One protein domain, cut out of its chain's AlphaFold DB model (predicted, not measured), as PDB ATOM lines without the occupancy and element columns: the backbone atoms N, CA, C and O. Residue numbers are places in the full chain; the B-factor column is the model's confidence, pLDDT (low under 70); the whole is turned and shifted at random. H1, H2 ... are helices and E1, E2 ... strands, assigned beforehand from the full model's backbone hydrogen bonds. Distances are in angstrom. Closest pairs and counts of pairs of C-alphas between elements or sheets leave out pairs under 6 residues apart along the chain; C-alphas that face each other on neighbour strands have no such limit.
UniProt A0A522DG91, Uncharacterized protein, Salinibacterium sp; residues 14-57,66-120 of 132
ATOM      1  N   SER A  14     132.541 102.408 171.109       81.38
ATOM      2  CA  SER A  14     133.503 101.984 170.083       81.38
ATOM      3  C   SER A  14     132.941 102.042 168.658       81.38
ATOM      4  O   SER A  14     133.679 102.337 167.718       81.38
ATOM      5  N   THR A  15     131.640 101.802 168.476       85.50
ATOM      6  CA  THR A  15     130.982 101.910 167.163       85.50
ATOM      7  C   THR A  15     130.871 103.370 166.726       85.50
ATOM      8  O   THR A  15     131.137 103.683 165.569       85.50
ATOM      9  N   GLU A  16     130.534 104.272 167.651       87.75
ATOM     10  CA  GLU A  16     130.474 105.717 167.402       87.75
ATOM     11  C   GLU A  16     131.859 106.286 167.069       87.75
ATOM     12  O   GLU A  16     132.002 107.041 166.107       87.75
ATOM     13  N   GLN A  17     132.902 105.854 167.784       86.69
ATOM     14  CA  GLN A  17     134.291 106.204 167.471       86.69
ATOM     15  C   GLN A  17     134.711 105.718 166.079       86.69
ATOM     16  O   GLN A  17     135.320 106.477 165.321       86.69
ATOM     17  N   LEU A  18     134.363 104.480 165.714       92.62
ATOM     18  CA  LEU A  18     134.680 103.926 164.397       92.62
ATOM     19  C   LEU A  18     133.937 104.674 163.280       92.62
ATOM     20  O   LEU A  18     134.531 104.990 162.251       92.62
ATOM     21  N   ALA A  19     132.658 104.992 163.490       93.38
ATOM     22  CA  ALA A  19     131.854 105.768 162.552       93.38
ATOM     23  C   ALA A  19     132.395 107.193 162.374       93.38
ATOM     24  O   ALA A  19     132.503 107.668 161.244       93.38
ATOM     25  N   PHE A  20     132.794 107.860 163.461       92.19
ATOM     26  CA  PHE A  20     133.405 109.186 163.391       92.19
ATOM     27  C   PHE A  20     134.743 109.157 162.642       92.19
ATOM     28  O   PHE A  20     134.970 109.974 161.750       92.19
ATOM     29  N   ALA A  21     135.602 108.176 162.934       93.94
ATOM     30  CA  ALA A  21     136.856 107.983 162.210       93.94
ATOM     31  C   ALA A  21     136.620 107.716 160.713       93.94
ATOM     32  O   ALA A  21     137.273 108.328 159.866       93.94
ATOM     33  N   ALA A  22     135.649 106.862 160.373       95.69
ATOM     34  CA  ALA A  22     135.273 106.581 158.989       95.69
ATOM     35  C   ALA A  22     134.745 107.831 158.270       95.69
ATOM     36  O   ALA A  22     135.113 108.081 157.123       95.69
ATOM     37  N   PHE A  23     133.936 108.650 158.946       96.12
ATOM     38  CA  PHE A  23     133.435 109.912 158.405       96.12
ATOM     39  C   PHE A  23     134.563 110.914 158.126       96.12
ATOM     40  O   PHE A  23     134.612 111.498 157.042       96.12
ATOM     41  N   LEU A  24     135.501 111.090 159.063       95.12
ATOM     42  CA  LEU A  24     136.666 111.954 158.849       95.12
ATOM     43  C   LEU A  24     137.538 111.453 157.690       95.12
ATOM     44  O   LEU A  24     137.972 112.259 156.866       95.12
ATOM     45  N   GLY A  25     137.731 110.135 157.584       95.81
ATOM     46  CA  GLY A  25     138.417 109.513 156.452       95.81
ATOM     47  C   GLY A  25     137.711 109.776 155.119       95.81
ATOM     48  O   GLY A  25     138.351 110.206 154.163       95.81
ATOM     49  N   ALA A  26     136.389 109.599 155.062       96.50
ATOM     50  CA  ALA A  26     135.590 109.872 153.866       96.50
ATOM     51  C   ALA A  26     135.641 111.350 153.448       96.50
ATOM     52  O   ALA A  26     135.690 111.660 152.258       96.50
ATOM     53  N   ARG A  27     135.661 112.278 154.413       94.31
ATOM     54  CA  ARG A  27     135.796 113.712 154.126       94.31
ATOM     55  C   ARG A  27     137.142 114.034 153.483       94.31
ATOM     56  O   ARG A  27     137.193 114.813 152.533       94.31
ATOM     57  N   GLU A  28     138.216 113.441 153.995       92.56
ATOM     58  CA  GLU A  28     139.566 113.640 153.468       92.56
ATOM     59  C   GLU A  28     139.701 113.089 152.044       92.56
ATOM     60  O   GLU A  28     140.169 113.794 151.147       92.56
ATOM     61  N   THR A  29     139.229 111.863 151.802       95.75
ATOM     62  CA  THR A  29     139.295 111.249 150.469       95.75
ATOM     63  C   THR A  29     138.428 111.986 149.454       95.75
ATOM     64  O   THR A  29     138.868 112.199 148.324       95.75
ATOM     65  N   LEU A  30     137.236 112.446 149.851       95.12
ATOM     66  CA  LEU A  30     136.381 113.273 149.002       95.12
ATOM     67  C   LEU A  30     137.069 114.592 148.633       95.12
ATOM     68  O   LEU A  30     137.082 114.968 147.462       95.12
ATOM     69  N   HIS A  31     137.670 115.280 149.606       92.56
ATOM     70  CA  HIS A  31     138.396 116.522 149.350       92.56
ATOM     71  C   HIS A  31     139.557 116.305 148.370       92.56
ATOM     72  O   HIS A  31     139.717 117.075 147.417       92.56
ATOM     73  N   ALA A  32     140.353 115.252 148.573       91.31
ATOM     74  CA  ALA A  32     141.453 114.902 147.679       91.31
ATOM     75  C   ALA A  32     140.960 114.618 146.251       91.31
ATOM     76  O   ALA A  32     141.541 115.127 145.290       91.31
ATOM     77  N   ALA A  33     139.857 113.876 146.106       94.50
ATOM     78  CA  ALA A  33     139.262 113.565 144.809       94.50
ATOM     79  C   ALA A  33     138.760 114.822 144.079       94.50
ATOM     80  O   ALA A  33     139.099 115.033 142.914       94.50
ATOM     81  N   VAL A  34     138.008 115.688 144.769       93.88
ATOM     82  CA  VAL A  34     137.490 116.942 144.193       93.88
ATOM     83  C   VAL A  34     138.633 117.872 143.792       93.88
ATOM     84  O   VAL A  34     138.614 118.433 142.698       93.88
ATOM     85  N   THR A  35     139.659 117.991 144.638       92.12
ATOM     86  CA  THR A  35     140.841 118.808 144.333       92.12
ATOM     87  C   THR A  35     141.557 118.269 143.100       92.12
ATOM     88  O   THR A  35     141.826 119.022 142.172       92.12
ATOM     89  N   SER A  36     141.820 116.960 143.046       92.19
ATOM     90  CA  SER A  36     142.486 116.332 141.904       92.19
ATOM     91  C   SER A  36     141.716 116.558 140.599       92.19
ATOM     92  O   SER A  36     142.307 117.020 139.624       92.19
ATOM     93  N   ALA A  37     140.400 116.327 140.599       94.44
ATOM     94  CA  ALA A  37     139.551 116.559 139.433       94.44
ATOM     95  C   ALA A  37     139.564 118.034 138.994       94.44
ATOM     96  O   ALA A  37     139.748 118.328 137.811       94.44
ATOM     97  N   GLY A  38     139.442 118.969 139.943       92.69
ATOM     98  CA  GLY A  38     139.514 120.405 139.667       92.69
ATOM     99  C   GLY A  38     140.855 120.827 139.064       92.69
ATOM    100  O   GLY A  38     140.885 121.599 138.107       92.69
ATOM    101  N   MET A  39     141.968 120.269 139.549       92.94
ATOM    102  CA  MET A  39     143.299 120.553 139.005       92.94
ATOM    103  C   MET A  39     143.481 120.030 137.578       92.94
ATOM    104  O   MET A  39     144.147 120.686 136.774       92.94
ATOM    105  N   THR A  40     142.870 118.894 137.233       94.44
ATOM    106  CA  THR A  40     142.848 118.392 135.852       94.44
ATOM    107  C   THR A  40     142.079 119.336 134.931       94.44
ATOM    108  O   THR A  40     142.569 119.660 133.849       94.44
ATOM    109  N   VAL A  41     140.913 119.823 135.367       95.62
ATOM    110  CA  VAL A  41     140.115 120.794 134.601       95.62
ATOM    111  C   VAL A  41     140.887 122.099 134.412       95.62
ATOM    112  O   VAL A  41     141.006 122.582 133.288       95.62
ATOM    113  N   LEU A  42     141.496 122.631 135.474       94.44
ATOM    114  CA  LEU A  42     142.306 123.845 135.395       94.44
ATOM    115  C   LEU A  42     143.496 123.681 134.437       94.44
ATOM    116  O   LEU A  42     143.781 124.577 133.644       94.44
ATOM    117  N   ALA A  43     144.189 122.542 134.486       94.19
ATOM    118  CA  ALA A  43     145.283 122.258 133.563       94.19
ATOM    119  C   ALA A  43     144.814 122.238 132.099       94.19
ATOM    120  O   ALA A  43     145.521 122.758 131.236       94.19
ATOM    121  N   ALA A  44     143.625 121.692 131.825       95.88
ATOM    122  CA  ALA A  44     143.034 121.704 130.490       95.88
ATOM    123  C   ALA A  44     142.682 123.129 130.031       95.88
ATOM    124  O   ALA A  44     143.072 123.512 128.932       95.88
ATOM    125  N   MET A  45     142.050 123.939 130.889       96.75
ATOM    126  CA  MET A  45     141.725 125.342 130.578       96.75
ATOM    127  C   MET A  45     142.983 126.164 130.263       96.75
ATOM    128  O   MET A  45     143.033 126.892 129.274       96.75
ATOM    129  N   LEU A  46     144.038 126.014 131.069       96.19
ATOM    130  CA  LEU A  46     145.312 126.703 130.843       96.19
ATOM    131  C   LEU A  46     145.998 126.248 129.548       96.19
ATOM    132  O   LEU A  46     146.700 127.030 128.904       96.19
ATOM    133  N   GLU A  47     145.831 124.981 129.166       95.50
ATOM    134  CA  GLU A  47     146.390 124.450 127.927       95.50
ATOM    135  C   GLU A  47     145.627 124.914 126.689       95.50
ATOM    136  O   GLU A  47     146.245 125.218 125.663       95.50
ATOM    137  N   GLU A  48     144.304 124.989 126.786       95.75
ATOM    138  CA  GLU A  48     143.438 125.565 125.764       95.75
ATOM    139  C   GLU A  48     143.797 127.035 125.536       95.75
ATOM    140  O   GLU A  48     144.090 127.436 124.409       95.75
ATOM    141  N   GLU A  49     143.921 127.813 126.609       95.75
ATOM    142  CA  GLU A  49     144.330 129.214 126.544       95.75
ATOM    143  C   GLU A  49     145.739 129.378 125.952       95.75
ATOM    144  O   GLU A  49     145.964 130.191 125.052       95.75
ATOM    145  N   ARG A  50     146.701 128.540 126.371       95.12
ATOM    146  CA  ARG A  50     148.036 128.505 125.753       95.12
ATOM    147  C   ARG A  50     147.960 128.168 124.265       95.12
ATOM    148  O   ARG A  50     148.769 128.668 123.486       95.12
ATOM    149  N   THR A  51     147.026 127.318 123.859       94.62
ATOM    150  CA  THR A  51     146.816 126.960 122.454       94.62
ATOM    151  C   THR A  51     146.202 128.108 121.665       94.62
ATOM    152  O   THR A  51     146.633 128.335 120.541       94.62
ATOM    153  N   ALA A  52     145.299 128.890 122.254       93.81
ATOM    154  CA  ALA A  52     144.788 130.109 121.633       93.81
ATOM    155  C   ALA A  52     145.901 131.149 121.400       93.81
ATOM    156  O   ALA A  52     145.931 131.812 120.368       93.81
ATOM    157  N   VAL A  53     146.857 131.250 122.329       93.00
ATOM    158  CA  VAL A  53     147.994 132.183 122.236       93.00
ATOM    159  C   VAL A  53     149.085 131.696 121.274       93.00
ATOM    160  O   VAL A  53     149.613 132.469 120.478       93.00
ATOM    161  N   CYS A  54     149.482 130.427 121.378       93.12
ATOM    162  CA  CYS A  54     150.620 129.879 120.635       93.12
ATOM    163  C   CYS A  54     150.231 129.200 119.319       93.12
ATOM    164  O   CYS A  54     151.124 128.834 118.555       93.12
ATOM    165  N   GLY A  55     148.944 128.950 119.093       92.25
ATOM    166  CA  GLY A  55     148.437 128.067 118.051       92.25
ATOM    167  C   GLY A  55     148.507 126.570 118.412       92.25
ATOM    168  O   GLY A  55     149.079 126.170 119.447       92.25
ATOM    169  N   PRO A  56     147.937 125.709 117.546       90.69
ATOM    170  CA  PRO A  56     147.955 124.260 117.714       90.69
ATOM    171  C   PRO A  56     149.370 123.691 117.819       90.69
ATOM    172  O   PRO A  56     150.349 124.222 117.282       90.69
ATOM    173  N   ARG A  57     149.493 122.574 118.537       88.25
ATOM    174  CA  ARG A  57     150.774 121.884 118.693       88.25
ATOM    175  C   ARG A  57     151.207 121.271 117.358       88.25
ATOM    176  O   ARG A  57     150.379 120.760 116.615       88.25
ATOM    177  N   ALA A  66     153.569 133.854 119.509       94.38
ATOM    178  CA  ALA A  66     154.111 133.305 120.751       94.38
ATOM    179  C   ALA A  66     154.478 131.814 120.669       94.38
ATOM    180  O   ALA A  66     153.795 131.019 120.032       94.38
ATOM    181  N   TYR A  67     155.510 131.410 121.406       93.81
ATOM    182  CA  TYR A  67     155.991 130.043 121.574       93.81
ATOM    183  C   TYR A  67     155.628 129.457 122.942       93.81
ATOM    184  O   TYR A  67     155.504 130.163 123.944       93.81
ATOM    185  N   ARG A  68     155.531 128.125 123.005       94.31
ATOM    186  CA  ARG A  68     155.350 127.379 124.259       94.31
ATOM    187  C   ARG A  68     156.684 127.328 125.006       94.31
ATOM    188  O   ARG A  68     157.650 126.774 124.494       94.31
ATOM    189  N   ALA A  69     156.727 127.859 126.224       92.62
ATOM    190  CA  ALA A  69     157.945 128.001 127.030       92.62
ATOM    191  C   ALA A  69     158.008 126.987 128.191       92.62
ATOM    192  O   ALA A  69     158.451 127.307 129.293       92.62
ATOM    193  N   GLY A  70     157.512 125.767 127.956       92.88
ATOM    194  CA  GLY A  70     157.427 124.716 128.971       92.88
ATOM    195  C   GLY A  70     156.334 124.973 130.012       92.88
ATOM    196  O   GLY A  70     155.246 125.463 129.688       92.88
ATOM    197  N   SER A  71     156.610 124.594 131.257       94.19
ATOM    198  CA  SER A  71     155.753 124.828 132.419       94.19
ATOM    199  C   SER A  71     156.598 125.098 133.661       94.19
ATOM    200  O   SER A  71     157.778 124.754 133.708       94.19
ATOM    201  N   THR A  72     156.002 125.729 134.668       93.19
ATOM    202  CA  THR A  72     156.655 126.018 135.950       93.19
ATOM    203  C   THR A  72     155.818 125.435 137.088       93.19
ATOM    204  O   THR A  72     154.595 125.603 137.068       93.19
ATOM    205  N   PRO A  73     156.435 124.736 138.062       92.19
ATOM    206  CA  PRO A  73     155.758 124.361 139.297       92.19
ATOM    207  C   PRO A  73     155.214 125.611 139.981       92.19
ATOM    208  O   PRO A  73     155.889 126.633 140.085       92.19
ATOM    209  N   SER A  74     153.958 125.572 140.377       89.75
ATOM    210  CA  SER A  74     153.280 126.681 141.030       89.75
ATOM    211  C   SER A  74     152.281 126.125 142.031       89.75
ATOM    212  O   SER A  74     151.985 124.930 142.030       89.75
ATOM    213  N   GLU A  75     151.763 126.996 142.883       87.19
ATOM    214  CA  GLU A  75     150.813 126.626 143.926       87.19
ATOM    215  C   GLU A  75     149.614 127.563 143.906       87.19
ATOM    216  O   GLU A  75     149.756 128.778 143.694       87.19
ATOM    217  N   LEU A  76     148.446 126.975 144.147       87.38
ATOM    218  CA  LEU A  76     147.171 127.653 144.327       87.38
ATOM    219  C   LEU A  76     146.566 127.204 145.649       87.38
ATOM    220  O   LEU A  76     146.622 126.019 145.974       87.38
ATOM    221  N   ALA A  77     145.979 128.127 146.402       84.50
ATOM    222  CA  ALA A  77     145.159 127.732 147.532       84.50
ATOM    223  C   ALA A  77     143.769 127.292 147.028       84.50
ATOM    224  O   ALA A  77     143.168 127.947 146.174       84.50
ATOM    225  N   LEU A  78     143.315 126.129 147.496       82.88
ATOM    226  CA  LEU A  78     142.011 125.531 147.217       82.88
ATOM    227  C   LEU A  78     141.521 124.808 148.472       82.88
ATOM    228  O   LEU A  78     142.250 124.017 149.070       82.88
ATOM    229  N   GLY A  79     140.284 125.080 148.891       78.56
ATOM    230  CA  GLY A  79     139.685 124.398 150.046       78.56
ATOM    231  C   GLY A  79     140.455 124.597 151.361       78.56
ATOM    232  O   GLY A  79     140.387 123.751 152.249       78.56
ATOM    233  N   GLY A  80     141.213 125.694 151.487       79.38
ATOM    234  CA  GLY A  80     142.054 125.974 152.656       79.38
ATOM    235  C   GLY A  80     143.405 125.253 152.670       79.38
ATOM    236  O   GLY A  80     144.074 125.246 153.702       79.38
ATOM    237  N   ARG A  81     143.820 124.642 151.555       81.81
ATOM    238  CA  ARG A  81     145.107 123.948 151.403       81.81
ATOM    239  C   ARG A  81     145.827 124.408 150.141       81.81
ATOM    240  O   ARG A  81     145.190 124.877 149.205       81.81
ATOM    241  N   LEU A  82     147.146 124.248 150.101       84.94
ATOM    242  CA  LEU A  82     147.927 124.488 148.889       84.94
ATOM    243  C   LEU A  82     147.871 123.258 147.978       84.94
ATOM    244  O   LEU A  82     148.186 122.145 148.395       84.94
ATOM    245  N   ALA A  83     147.470 123.475 146.730       87.50
ATOM    246  CA  ALA A  83     147.486 122.492 145.662       87.50
ATOM    247  C   ALA A  83     148.587 122.844 144.655       87.50
ATOM    248  O   ALA A  83     148.645 123.959 144.123       87.50
ATOM    249  N   SER A  84     149.461 121.878 144.377       88.88
ATOM    250  CA  SER A  84     150.528 122.030 143.390       88.88
ATOM    251  C   SER A  84     149.983 121.906 141.968       88.88
ATOM    252  O   SER A  84     149.166 121.040 141.659       88.88
ATOM    253  N   VAL A  85     150.488 122.746 141.070       91.50
ATOM    254  CA  VAL A  85     150.079 122.803 139.667       91.50
ATOM    255  C   VAL A  85     151.273 123.063 138.765       91.50
ATOM    256  O   VAL A  85     152.150 123.866 139.075       91.50
ATOM    257  N   ARG A  86     151.320 122.397 137.609       93.00
ATOM    258  CA  ARG A  86     152.301 122.710 136.564       93.00
ATOM    259  C   ARG A  86     151.714 123.763 135.639       93.00
ATOM    260  O   ARG A  86     151.043 123.431 134.668       93.00
ATOM    261  N   ARG A  87     151.977 125.033 135.939       94.12
ATOM    262  CA  ARG A  87     151.480 126.159 135.148       94.12
ATOM    263  C   ARG A  87     152.155 126.180 133.774       94.12
ATOM    264  O   ARG A  87     153.375 126.363 133.722       94.12
ATOM    265  N   PRO A  88     151.419 126.012 132.665       95.69
ATOM    266  CA  PRO A  88     151.999 126.111 131.337       95.69
ATOM    267  C   PRO A  88     152.418 127.556 131.051       95.69
ATOM    268  O   PRO A  88     151.780 128.506 131.497       95.69
ATOM    269  N   ARG A  89     153.516 127.718 130.313       95.56
ATOM    270  CA  ARG A  89     154.067 129.027 129.952       95.56
ATOM    271  C   ARG A  89     154.023 129.245 128.453       95.56
ATOM    272  O   ARG A  89     154.241 128.317 127.667       95.56
ATOM    273  N   ALA A  90     153.813 130.498 128.081       95.56
ATOM    274  CA  ALA A  90     153.944 130.997 126.725       95.56
ATOM    275  C   ALA A  90     154.843 132.237 126.730       95.56
ATOM    276  O   ALA A  90     154.856 133.006 127.692       95.56
ATOM    277  N   ARG A  91     155.618 132.423 125.666       95.88
ATOM    278  CA  ARG A  91     156.448 133.609 125.448       95.88
ATOM    279  C   ARG A  91     156.180 134.157 124.064       95.88
ATOM    280  O   ARG A  91     156.136 133.385 123.119       95.88
ATOM    281  N   THR A  92     156.027 135.463 123.946       94.62
ATOM    282  CA  THR A  92     155.982 136.157 122.654       94.62
ATOM    283  C   THR A  92     157.251 135.898 121.839       94.62
ATOM    284  O   THR A  92     158.277 135.491 122.393       94.62
ATOM    285  N   THR A  93     157.196 136.142 120.530       91.88
ATOM    286  CA  THR A  93     158.380 136.108 119.650       91.88
ATOM    287  C   THR A  93     159.489 137.041 120.127       91.88
ATOM    288  O   THR A  93     160.661 136.700 120.019       91.88
ATOM    289  N   ASP A  94     159.115 138.147 120.770       92.19
ATOM    290  CA  ASP A  94     160.034 139.129 121.357       92.19
ATOM    291  C   ASP A  94     160.580 138.690 122.733       92.19
ATOM    292  O   ASP A  94     161.205 139.467 123.453       92.19
ATOM    293  N   GLY A  95     160.301 137.452 123.156       90.94
ATOM    294  CA  GLY A  95     160.835 136.837 124.372       90.94
ATOM    295  C   GLY A  95     160.081 137.155 125.669       90.94
ATOM    296  O   GLY A  95     160.416 136.595 126.715       90.94
ATOM    297  N   LYS A  96     159.041 137.997 125.638       93.69
ATOM    298  CA  LYS A  96     158.258 138.367 126.834       93.69
ATOM    299  C   LYS A  96     157.268 137.274 127.219       93.69
ATOM    300  O   LYS A  96     156.592 136.729 126.349       93.69
ATOM    301  N   GLU A  97     157.148 136.981 128.511       92.88
ATOM    302  CA  GLU A  97     156.171 136.012 129.023       92.88
ATOM    303  C   GLU A  97     154.735 136.513 128.832       92.88
ATOM    304  O   GLU A  97     154.406 137.646 129.183       92.88
ATOM    305  N   VAL A  98     153.888 135.656 128.259       94.62
ATOM    306  CA  VAL A  98     152.463 135.927 128.079       94.62
ATOM    307  C   VAL A  98     151.738 135.532 129.354       94.62
ATOM    308  O   VAL A  98     151.908 134.423 129.865       94.62
ATOM    309  N   ARG A  99     150.922 136.449 129.868       92.31
ATOM    310  CA  ARG A  99     150.060 136.172 131.012       92.31
ATOM    311  C   ARG A  99     148.833 135.409 130.539       92.31
ATOM    312  O   ARG A  99     148.237 135.785 129.537       92.31
ATOM    313  N   LEU A 100     148.486 134.357 131.269       93.31
ATOM    314  CA  LEU A 100     147.265 133.591 131.050       93.31
ATOM    315  C   LEU A 100     146.194 134.122 132.021       93.31
ATOM    316  O   LEU A 100     146.310 133.833 133.215       93.31
ATOM    317  N   PRO A 101     145.213 134.931 131.580       93.06
ATOM    318  CA  PRO A 101     144.052 135.335 132.369       93.06
ATOM    319  C   PRO A 101     143.460 134.253 133.279       93.06
ATOM    320  O   PRO A 101     143.175 134.545 134.442       93.06
ATOM    321  N   THR A 102     143.331 133.000 132.817       93.31
ATOM    322  CA  THR A 102     142.822 131.913 133.676       93.31
ATOM    323  C   THR A 102     143.718 131.722 134.897       93.31
ATOM    324  O   THR A 102     143.237 131.615 136.022       93.31
ATOM    325  N   TRP A 103     145.039 131.743 134.710       92.44
ATOM    326  CA  TRP A 103     145.977 131.653 135.827       92.44
ATOM    327  C   TRP A 103     145.826 132.826 136.794       92.44
ATOM    328  O   TRP A 103     145.809 132.618 138.005       92.44
ATOM    329  N   GLU A 104     145.737 134.053 136.277       90.69
ATOM    330  CA  GLU A 104     145.607 135.247 137.114       90.69
ATOM    331  C   GLU A 104     144.329 135.205 137.956       90.69
ATOM    332  O   GLU A 104     144.381 135.503 139.149       90.69
ATOM    333  N   HIS A 105     143.215 134.758 137.370       89.69
ATOM    334  CA  HIS A 105     141.945 134.610 138.072       89.69
ATOM    335  C   HIS A 105     142.058 133.646 139.259       89.69
ATOM    336  O   HIS A 105     141.774 134.026 140.394       89.69
ATOM    337  N   PHE A 106     142.548 132.424 139.030       87.19
ATOM    338  CA  PHE A 106     142.688 131.426 140.095       87.19
ATOM    339  C   PHE A 106     143.752 131.809 141.132       87.19
ATOM    340  O   PHE A 106     143.566 131.574 142.324       87.19
ATOM    341  N   ALA A 107     144.848 132.444 140.711       84.88
ATOM    342  CA  ALA A 107     145.891 132.906 141.624       84.88
ATOM    343  C   ALA A 107     145.452 134.098 142.493       84.88
ATOM    344  O   ALA A 107     146.042 134.319 143.554       84.88
ATOM    345  N   ALA A 108     144.451 134.869 142.055       78.19
ATOM    346  CA  ALA A 108     143.890 135.998 142.795       78.19
ATOM    347  C   ALA A 108     142.688 135.617 143.677       78.19
ATOM    348  O   ALA A 108     142.454 136.286 144.684       78.19
ATOM    349  N   ALA A 109     141.937 134.574 143.305       62.56
ATOM    350  CA  ALA A 109     140.641 134.237 143.897       62.56
ATOM    351  C   ALA A 109     140.697 133.744 145.351       62.56
ATOM    352  O   ALA A 109     139.689 133.841 146.049       62.56
ATOM    353  N   ASP A 110     141.839 133.250 145.838       62.06
ATOM    354  CA  ASP A 110     141.916 132.742 147.209       62.06
ATOM    355  C   ASP A 110     142.665 133.703 148.150       62.06
ATOM    356  O   ASP A 110     143.875 133.926 148.034       62.06
ATOM    357  N   ALA A 111     141.940 134.243 149.135       55.88
ATOM    358  CA  ALA A 111     142.479 135.056 150.223       55.88
ATOM    359  C   ALA A 111     143.509 134.295 151.085       55.88
ATOM    360  O   ALA A 111     144.410 134.924 151.652       55.88
ATOM    361  N   LEU A 112     143.439 132.957 151.139       59.69
ATOM    362  CA  LEU A 112     144.487 132.116 151.716       59.69
ATOM    363  C   LEU A 112     145.754 132.097 150.865       59.69
ATOM    364  O   LEU A 112     146.813 131.937 151.448       59.69
ATOM    365  N   THR A 113     145.721 132.335 149.550       57.03
ATOM    366  CA  THR A 113     146.960 132.375 148.744       57.03
ATOM    367  C   THR A 113     147.914 133.460 149.248       57.03
ATOM    368  O   THR A 113     149.124 133.253 149.266       57.03
ATOM    369  N   LYS A 114     147.394 134.605 149.719       56.56
ATOM    370  CA  LYS A 114     148.227 135.673 150.303       56.56
ATOM    371  C   LYS A 114     148.794 135.301 151.677       56.56
ATOM    372  O   LYS A 114     149.924 135.675 151.965       56.56
ATOM    373  N   ARG A 115     148.031 134.583 152.511       58.25
ATOM    374  CA  ARG A 115     148.445 134.176 153.871       58.25
ATOM    375  C   ARG A 115     149.341 132.935 153.854       58.25
ATOM    376  O   ARG A 115     150.442 132.978 154.370       58.25
ATOM    377  N   ALA A 116     148.945 131.893 153.131       56.03
ATOM    378  CA  ALA A 116     149.716 130.666 152.965       56.03
ATOM    379  C   ALA A 116     151.082 130.901 152.294       56.03
ATOM    380  O   ALA A 116     152.058 130.283 152.700       56.03
ATOM    381  N   ARG A 117     151.199 131.824 151.322       55.28
ATOM    382  CA  ARG A 117     152.513 132.211 150.761       55.28
ATOM    383  C   ARG A 117     153.373 133.038 151.717       55.28
ATOM    384  O   ARG A 117     154.581 133.068 151.536       55.28
ATOM    385  N   ALA A 118     152.767 133.734 152.680       55.38
ATOM    386  CA  ALA A 118     153.511 134.445 153.718       55.38
ATOM    387  C   ALA A 118     154.025 133.480 154.803       55.38
ATOM    388  O   ALA A 118     155.099 133.711 155.349       55.38
ATOM    389  N   ASP A 119     153.296 132.388 155.060       52.22
ATOM    390  CA  ASP A 119     153.661 131.356 156.042       52.22
ATOM    391  C   ASP A 119     154.584 130.260 155.460       52.22
ATOM    392  O   ASP A 119     155.307 129.588 156.199       52.22
ATOM    393  N   ALA A 120     154.600 130.074 154.135       49.56
ATOM    394  CA  ALA A 120     155.512 129.165 153.443       49.56
ATOM    395  C   ALA A 120     156.869 129.845 153.163       49.56
ATOM    396  O   ALA A 120     157.062 130.491 152.133       49.56
TER     397      ALA A 120
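This is residues 14 to 57 and 66 to 120 of the 132 residues of an uncharacterized protein of Salinibacterium sp (UniProt A0A522DG91). One very long helix, H1, runs its later part along a two-stranded hairpin, E1 and E2, while its residues 14 to 30 stick out as a free arm. The short helices H2 and H3 pack on the hairpin, H3 near its tight turn. The printed part has 99 residues, with three named helices and two named strands in the order H1, E1, E2, H2, H3; the sheet E1 - E2 is antiparallel and the class is mixed. The whole is loose, with a radius of gyration of the C-alphas of 17.9 A, and spans 66 by 31 by 18 A, the arm making much of the length.

H1, residues 14 to 54, and E2, residues 81 to 92, come closest at the C-alphas of Arg 50 and Ala 90, 6.5 A. E1, residues 66 to 78, bends by 72 degrees at residue 70 and forms an antiparallel hairpin with E2, at 163 degrees; N 74 and O 85, 2.8 A, and N 83 and O 76, 2.8 A, are within hydrogen-bond range. H2, residues 101 to 109, touches H1 at its residues 45 to 49 alone, closest at the C-alphas of Leu 46 and Thr 102, 6.4 A; they run opposite ways at a shallow tilt of 33 degrees, only just short of steep. H3, residues 111 to 119, is apart from H1; its closest C-alphas with E1 are Thr 113 and Ala 77, 5.1 A. Every O i to N i+4 pair is within hydrogen-bond range in H1 and H2, and 3 of 5 in H3.

H1 measures 59.3 A from C-alpha 14 at (133.503, 101.984, 170.083) to C-alpha 54; E1 measures 30.1 A and E2 33.1 A. H3 ends with C-alpha 119 at (153.661, 131.356, 156.042).

The C-alphas of Ser 14 and Asp 94, the two farthest apart, are 66.8 A apart. Residues 58 to 65 are not printed, and C-alphas 57 and 66 are 12.1 A apart across the cut. Of the links printed whole, none is long. Residues 109 to 120 have pLDDT under 70.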